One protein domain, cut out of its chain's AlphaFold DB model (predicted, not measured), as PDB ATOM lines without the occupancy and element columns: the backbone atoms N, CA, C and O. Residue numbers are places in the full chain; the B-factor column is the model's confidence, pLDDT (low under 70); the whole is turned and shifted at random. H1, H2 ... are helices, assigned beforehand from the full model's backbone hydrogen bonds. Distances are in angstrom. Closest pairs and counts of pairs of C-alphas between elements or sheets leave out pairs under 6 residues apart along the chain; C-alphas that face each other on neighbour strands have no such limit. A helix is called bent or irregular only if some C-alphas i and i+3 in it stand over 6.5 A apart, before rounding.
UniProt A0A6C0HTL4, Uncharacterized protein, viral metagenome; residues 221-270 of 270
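AT A GLANCE: This is residues 221 to 270 of the 270 residues of an uncharacterized protein of viral metagenome (UniProt A0A6C0HTL4). A short helix, H1, lies crosswise near the first part of a long straight helix, H2, and a long looping link joins the two at one end of the model, making a small body. Residues 253 to 270, of which 253 to 269 belong to H2, stick out from this body as a single arm, and this arm makes the length of the whole. The printed part has 50 residues with two named helices, H1 then H2, and no named strand; the class is all helix. The whole is loose, with a radius of gyration of the C-alphas of 13.2 A, and spans 44 by 17 by 17 A.

HOW THE PARTS SIT: H1, residues 221 to 231, and H2, residues 246 to 269, are near each other: 9 pairs of their C-alphas lie within 10 A, and their closest C-alphas are 8.3 A apart. Between them runs a long link of 14 residues, 232 to 245, with no named element. In both H1 and H2 every O i to N i+4 pair is within hydrogen-bond range.

IN THESE COORDINATES: H1 begins at C-alpha 221, at (23.807, 39.530, 45.610), and ends at C-alpha 231, at (28.354, 26.661, 39.489), 15.0 A away. H2 begins at C-alpha 246, at (30.012, 38.409, 30.891), and ends at C-alpha 269, at (-1.736, 25.545, 35.340), 34.5 A away. Neither helix is bent.

THE WHOLE: The two C-alphas farthest apart are those of Thr 240, in the link, and Val 270, the chain's last residue, at 43.8 A. Without the residues that stand free, 253 to 270, the body has 32 residues and spans 19 by 17 by 14 A. The printed part has no cut. The mean pLDDT of the printed part is 81.7, and it is under 70 at residues 232 to 233, 235 to 236, 240 to 242 and 270.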
ATOM      1  N   ASN A 221      22.514  40.223  45.585       77.00
ATOM      2  CA  ASN A 221      23.807  39.530  45.610       77.00
ATOM      3  C   ASN A 221      23.718  38.094  46.160       77.00
ATOM      4  O   ASN A 221      24.626  37.305  45.923       77.00
ATOM      5  N   ILE A 222      22.611  37.729  46.819       80.19
ATOM      6  CA  ILE A 222      22.317  36.362  47.257       80.19
ATOM      7  C   ILE A 222      22.315  35.381  46.078       80.19
ATOM      8  O   ILE A 222      22.977  34.347  46.152       80.19
ATOM      9  N   VAL A 223      21.624  35.693  44.974       79.00
ATOM     10  CA  VAL A 223      21.569  34.793  43.806       79.00
ATOM     11  C   VAL A 223      22.951  34.644  43.188       79.00
ATOM     12  O   VAL A 223      23.343  33.539  42.833       79.00
ATOM     13  N   SER A 224      23.720  35.730  43.132       78.75
ATOM     14  CA  SER A 224      25.104  35.698  42.665       78.75
ATOM     15  C   SER A 224      25.986  34.782  43.525       78.75
ATOM     16  O   SER A 224      26.753  33.987  42.988       78.75
ATOM     17  N   SER A 225      25.836  34.834  44.851       80.06
ATOM     18  CA  SER A 225      26.555  33.954  45.780       80.06
ATOM     19  C   SER A 225      26.111  32.492  45.682       80.06
ATOM     20  O   SER A 225      26.955  31.597  45.705       80.06
ATOM     21  N   PHE A 226      24.814  32.225  45.517       81.75
ATOM     22  CA  PHE A 226      24.315  30.867  45.277       81.75
ATOM     23  C   PHE A 226      24.820  30.306  43.952       81.75
ATOM     24  O   PHE A 226      25.272  29.164  43.894       81.75
ATOM     25  N   LEU A 227      24.799  31.113  42.893       77.56
ATOM     26  CA  LEU A 227      25.308  30.723  41.588       77.56
ATOM     27  C   LEU A 227      26.806  30.387  41.671       77.56
ATOM     28  O   LEU A 227      27.248  29.459  41.002       77.56
ATOM     29  N   PHE A 228      27.581  31.082  42.512       76.38
ATOM     30  CA  PHE A 228      28.990  30.753  42.757       76.38
ATOM     31  C   PHE A 228      29.143  29.458  43.556       76.38
ATOM     32  O   PHE A 228      29.998  28.638  43.246       76.38
ATOM     33  N   HIS A 229      28.285  29.212  44.543       81.88
ATOM     34  CA  HIS A 229      28.330  27.966  45.304       81.88
ATOM     35  C   HIS A 229      28.015  26.734  44.435       81.88
ATOM     36  O   HIS A 229      28.724  25.731  44.503       81.88
ATOM     37  N   TYR A 230      26.980  26.812  43.594       81.31
ATOM     38  CA  TYR A 230      26.546  25.686  42.761       81.31
ATOM     39  C   TYR A 230      27.351  25.543  41.464       81.31
ATOM     40  O   TYR A 230      27.676  24.424  41.070       81.31
ATOM     41  N   LEU A 231      27.691  26.654  40.800       75.38
ATOM     42  CA  LEU A 231      28.354  26.661  39.489       75.38
ATOM     43  C   LEU A 231      29.814  27.127  39.541       75.38
ATOM     44  O   LEU A 231      30.490  27.097  38.518       75.38
ATOM     45  N   GLY A 232      30.343  27.514  40.704       68.44
ATOM     46  CA  GLY A 232      31.733  27.974  40.859       68.44
ATOM     47  C   GLY A 232      32.786  26.910  40.557       68.44
ATOM     48  O   GLY A 232      33.943  27.243  40.331       68.44
ATOM     49  N   LYS A 233      32.394  25.631  40.471       69.94
ATOM     50  CA  LYS A 233      33.260  24.555  39.960       69.94
ATOM     51  C   LYS A 233      33.482  24.628  38.444       69.94
ATOM     52  O   LYS A 233      34.375  23.960  37.933       69.94
ATOM     53  N   TRP A 234      32.675  25.399  37.715       70.12
ATOM     54  CA  TRP A 234      32.826  25.626  36.280       70.12
ATOM     55  C   TRP A 234      33.587  26.935  36.041       70.12
ATOM     56  O   TRP A 234      33.009  28.018  35.958       70.12
ATOM     57  N   THR A 235      34.906  26.811  35.888       64.19
ATOM     58  CA  THR A 235      35.884  27.904  35.703       64.19
ATOM     59  C   THR A 235      35.595  28.829  34.509       64.19
ATOM     60  O   THR A 235      36.156  29.912  34.419       64.19
ATOM     61  N   TRP A 236      34.696  28.456  33.592       68.62
ATOM     62  CA  TRP A 236      34.286  29.314  32.470       68.62
ATOM     63  C   TRP A 236      33.358  30.478  32.883       68.62
ATOM     64  O   TRP A 236      33.261  31.483  32.181       68.62
ATOM     65  N   ILE A 237      32.677  30.364  34.027       72.00
ATOM     66  CA  ILE A 237      31.606  31.286  34.442       72.00
ATOM     67  C   ILE A 237      32.115  32.350  35.433       72.00
ATOM     68  O   ILE A 237      31.593  33.468  35.468       72.00
ATOM     69  N   TYR A 238      33.172  32.047  36.194       73.25
ATOM     70  CA  TYR A 238      33.726  32.927  37.228       73.25
ATOM     71  C   TYR A 238      35.170  33.310  36.939       73.25
ATOM     72  O   TYR A 238      35.981  32.462  36.574       73.25
ATOM     73  N   GLN A 239      35.490  34.590  37.140       70.81
ATOM     74  CA  GLN A 239      36.883  35.031  37.164       70.81
ATOM     75  C   GLN A 239      37.542  34.564  38.463       70.81
ATOM     76  O   GLN A 239      36.870  34.383  39.481       70.81
ATOM     77  N   THR A 240      38.867  34.428  38.443       65.56
ATOM     78  CA  THR A 240      39.695  34.179  39.638       65.56
ATOM     79  C   THR A 240      39.458  35.196  40.757       65.56
ATOM     80  O   THR A 240      39.672  34.881  41.922       65.56
ATOM     81  N   ASP A 241      38.941  36.374  40.406       65.00
ATOM     82  CA  ASP A 241      38.739  37.516  41.300       65.00
ATOM     83  C   ASP A 241      37.368  37.487  42.010       65.00
ATOM     84  O   ASP A 241      37.004  38.423  42.717       65.00
ATOM     85  N   GLY A 242      36.560  36.440  41.797       66.25
ATOM     86  CA  GLY A 242      35.250  36.255  42.442       66.25
ATOM     87  C   GLY A 242      34.097  37.062  41.827       66.25
ATOM     88  O   GLY A 242      32.935  36.832  42.167       66.25
ATOM     89  N   HIS A 243      34.378  37.958  40.878       74.81
ATOM     90  CA  HIS A 243      33.362  38.655  40.087       74.81
ATOM     91  C   HIS A 243      32.899  37.814  38.885       74.81
ATOM     92  O   HIS A 243      33.691  37.116  38.243       74.81
ATOM     93  N   MET A 244      31.606  37.893  38.548       74.88
ATOM     94  CA  MET A 244      31.064  37.205  37.371       74.88
ATOM     95  C   MET A 244      31.640  37.779  36.074       74.88
ATOM     96  O   MET A 244      31.715  38.996  35.902       74.88
ATOM     97  N   THR A 245      32.005  36.897  35.141       83.81
ATOM     98  CA  THR A 245      32.304  37.286  33.755       83.81
ATOM     99  C   THR A 245      31.019  37.680  33.016       83.81
ATOM    100  O   THR A 245      29.904  37.431  33.485       83.81
ATOM    101  N   MET A 246      31.152  38.221  31.800       83.62
ATOM    102  CA  MET A 246      30.012  38.409  30.891       83.62
ATOM    103  C   MET A 246      29.201  37.117  30.691       83.62
ATOM    104  O   MET A 246      27.974  37.172  30.648       83.62
ATOM    105  N   TYR A 247      29.858  35.951  30.643       85.38
ATOM    106  CA  TYR A 247      29.184  34.654  30.552       85.38
ATOM    107  C   TYR A 247      28.334  34.348  31.791       85.38
ATOM    108  O   TYR A 247      27.223  33.839  31.650       85.38
ATOM    109  N   GLY A 248      28.798  34.716  32.990       84.50
ATOM    110  CA  GLY A 248      28.009  34.617  34.224       84.50
ATOM    111  C   GLY A 248      26.755  35.487  34.201       84.50
ATOM    112  O   GLY A 248      25.679  35.022  34.578       84.50
ATOM    113  N   ASN A 249      26.850  36.702  33.657       85.25
ATOM    114  CA  ASN A 249      25.683  37.568  33.475       85.25
ATOM    115  C   ASN A 249      24.698  37.011  32.435       85.25
ATOM    116  O   ASN A 249      23.494  37.026  32.678       85.25
ATOM    117  N   ILE A 250      25.187  36.458  31.322       89.44
ATOM    118  CA  ILE A 250      24.338  35.808  30.309       89.44
ATOM    119  C   ILE A 250      23.622  34.596  30.909       89.44
ATOM    120  O   ILE A 250      22.414  34.443  30.743       89.44
ATOM    121  N   LEU A 251      24.339  33.758  31.656       87.62
ATOM    122  CA  LEU A 251      23.753  32.605  32.331       87.62
ATOM    123  C   LEU A 251      22.690  33.025  33.348       87.62
ATOM    124  O   LEU A 251      21.623  32.418  33.411       87.62
ATOM    125  N   LYS A 252      22.957  34.089  34.108       85.62
ATOM    126  CA  LYS A 252      22.003  34.684  35.043       85.62
ATOM    127  C   LYS A 252      20.736  35.162  34.324       85.62
ATOM    128  O   LYS A 252      19.641  34.901  34.813       85.62
ATOM    129  N   SER A 253      20.861  35.791  33.155       90.69
ATOM    130  CA  SER A 253      19.718  36.192  32.320       90.69
ATOM    131  C   SER A 253      18.934  34.994  31.774       90.69
ATOM    132  O   SER A 253      17.704  34.999  31.816       90.69
ATOM    133  N   THR A 254      19.616  33.940  31.322       93.00
ATOM    134  CA  THR A 254      18.969  32.701  30.862       93.00
ATOM    135  C   THR A 254      18.213  32.015  31.998       93.00
ATOM    136  O   THR A 254      17.066  31.606  31.822       93.00
ATOM    137  N   LEU A 255      18.819  31.935  33.185       90.62
ATOM    138  CA  LEU A 255      18.197  31.343  34.367       90.62
ATOM    139  C   LEU A 255      16.987  32.160  34.837       90.62
ATOM    140  O   LEU A 255      15.962  31.581  35.184       90.62
ATOM    141  N   PHE A 256      17.074  33.490  34.786       92.62
ATOM    142  CA  PHE A 256      15.944  34.377  35.057       92.62
ATOM    143  C   PHE A 256      14.770  34.089  34.113       92.62
ATOM    144  O   PHE A 256      13.644  33.903  34.573       92.62
ATOM    145  N   SER A 257      15.033  33.982  32.807       93.12
ATOM    146  CA  SER A 257      13.999  33.662  31.817       93.12
ATOM    147  C   SER A 257      13.393  32.274  32.042       93.12
ATOM    148  O   SER A 257      12.182  32.108  31.901       93.12
ATOM    149  N   LEU A 258      14.212  31.284  32.409       94.31
ATOM    150  CA  LEU A 258      13.749  29.931  32.716       94.31
ATOM    151  C   LEU A 258      12.849  29.922  33.958       94.31
ATOM    152  O   LEU A 258      11.750  29.376  33.916       94.31
ATOM    153  N   CYS A 259      13.279  30.562  35.048       92.56
ATOM    154  CA  CYS A 259      12.479  30.679  36.267       92.56
ATOM    155  C   CYS A 259      11.172  31.437  36.021       92.56
ATOM    156  O   CYS A 259      10.132  30.997  36.502       92.56
ATOM    157  N   TYR A 260      11.201  32.530  35.251       94.06
ATOM    158  CA  TYR A 260       9.996  33.264  34.859       94.06
ATOM    159  C   TYR A 260       9.013  32.361  34.117       94.06
ATOM    160  O   TYR A 260       7.840  32.302  34.480       94.06
ATOM    161  N   PHE A 261       9.494  31.616  33.119       93.62
ATOM    162  CA  PHE A 261       8.663  30.703  32.344       93.62
ATOM    163  C   PHE A 261       8.038  29.609  33.217       93.62
ATOM    164  O   PHE A 261       6.834  29.382  33.133       93.62
ATOM    165  N   LEU A 262       8.818  28.979  34.103       93.12
ATOM    166  CA  LEU A 262       8.304  27.970  35.037       93.12
ATOM    167  C   LEU A 262       7.254  28.552  35.986       93.12
ATOM    168  O   LEU A 262       6.233  27.918  36.233       93.12
ATOM    169  N   PHE A 263       7.480  29.763  36.494       91.50
ATOM    170  CA  PHE A 263       6.562  30.414  37.422       91.50
ATOM    171  C   PHE A 263       5.252  30.820  36.736       91.50
ATOM    172  O   PHE A 263       4.176  30.550  37.259       91.50
ATOM    173  N   VAL A 264       5.320  31.396  35.531       91.69
ATOM    174  CA  VAL A 264       4.128  31.693  34.719       91.69
ATOM    175  C   VAL A 264       3.389  30.411  34.352       91.69
ATOM    176  O   VAL A 264       2.167  30.362  34.481       91.69
ATOM    177  N   SER A 265       4.109  29.361  33.950       91.88
ATOM    178  CA  SER A 265       3.518  28.061  33.631       91.88
ATOM    179  C   SER A 265       2.818  27.440  34.838       91.88
ATOM    180  O   SER A 265       1.748  26.871  34.667       91.88
ATOM    181  N   LEU A 266       3.387  27.557  36.041       91.00
ATOM    182  CA  LEU A 266       2.773  27.069  37.274       91.00
ATOM    183  C   LEU A 266       1.485  27.834  37.587       91.00
ATOM    184  O   LEU A 266       0.466  27.211  37.852       91.00
ATOM    185  N   VAL A 267       1.512  29.167  37.524       89.44
ATOM    186  CA  VAL A 267       0.328  29.985  37.829       89.44
ATOM    187  C   VAL A 267      -0.756  29.849  36.757       89.44
ATOM    188  O   VAL A 267      -1.922  30.028  37.057       89.44
ATOM    189  N   THR A 268      -0.393  29.533  35.514       87.81
ATOM    190  CA  THR A 268      -1.373  29.277  34.440       87.81
ATOM    191  C   THR A 268      -1.988  27.877  34.537       87.81
ATOM    192  O   THR A 268      -3.068  27.647  34.003       87.81
ATOM    193  N   LEU A 269      -1.284  26.928  35.165       86.00
ATOM    194  CA  LEU A 269      -1.736  25.545  35.340       86.00
ATOM    195  C   LEU A 269      -2.642  25.363  36.571       86.00
ATOM    196  O   LEU A 269      -3.390  24.389  36.623       86.00
ATOM    197  N   VAL A 270      -2.553  26.270  37.546       67.38
ATOM    198  CA  VAL A 270      -3.434  26.352  38.725       67.38
ATOM    199  C   VAL A 270      -4.664  27.188  38.396       67.38
ATOM    200  O   VAL A 270      -5.771  26.744  38.765       67.38
TER     201      VAL A 270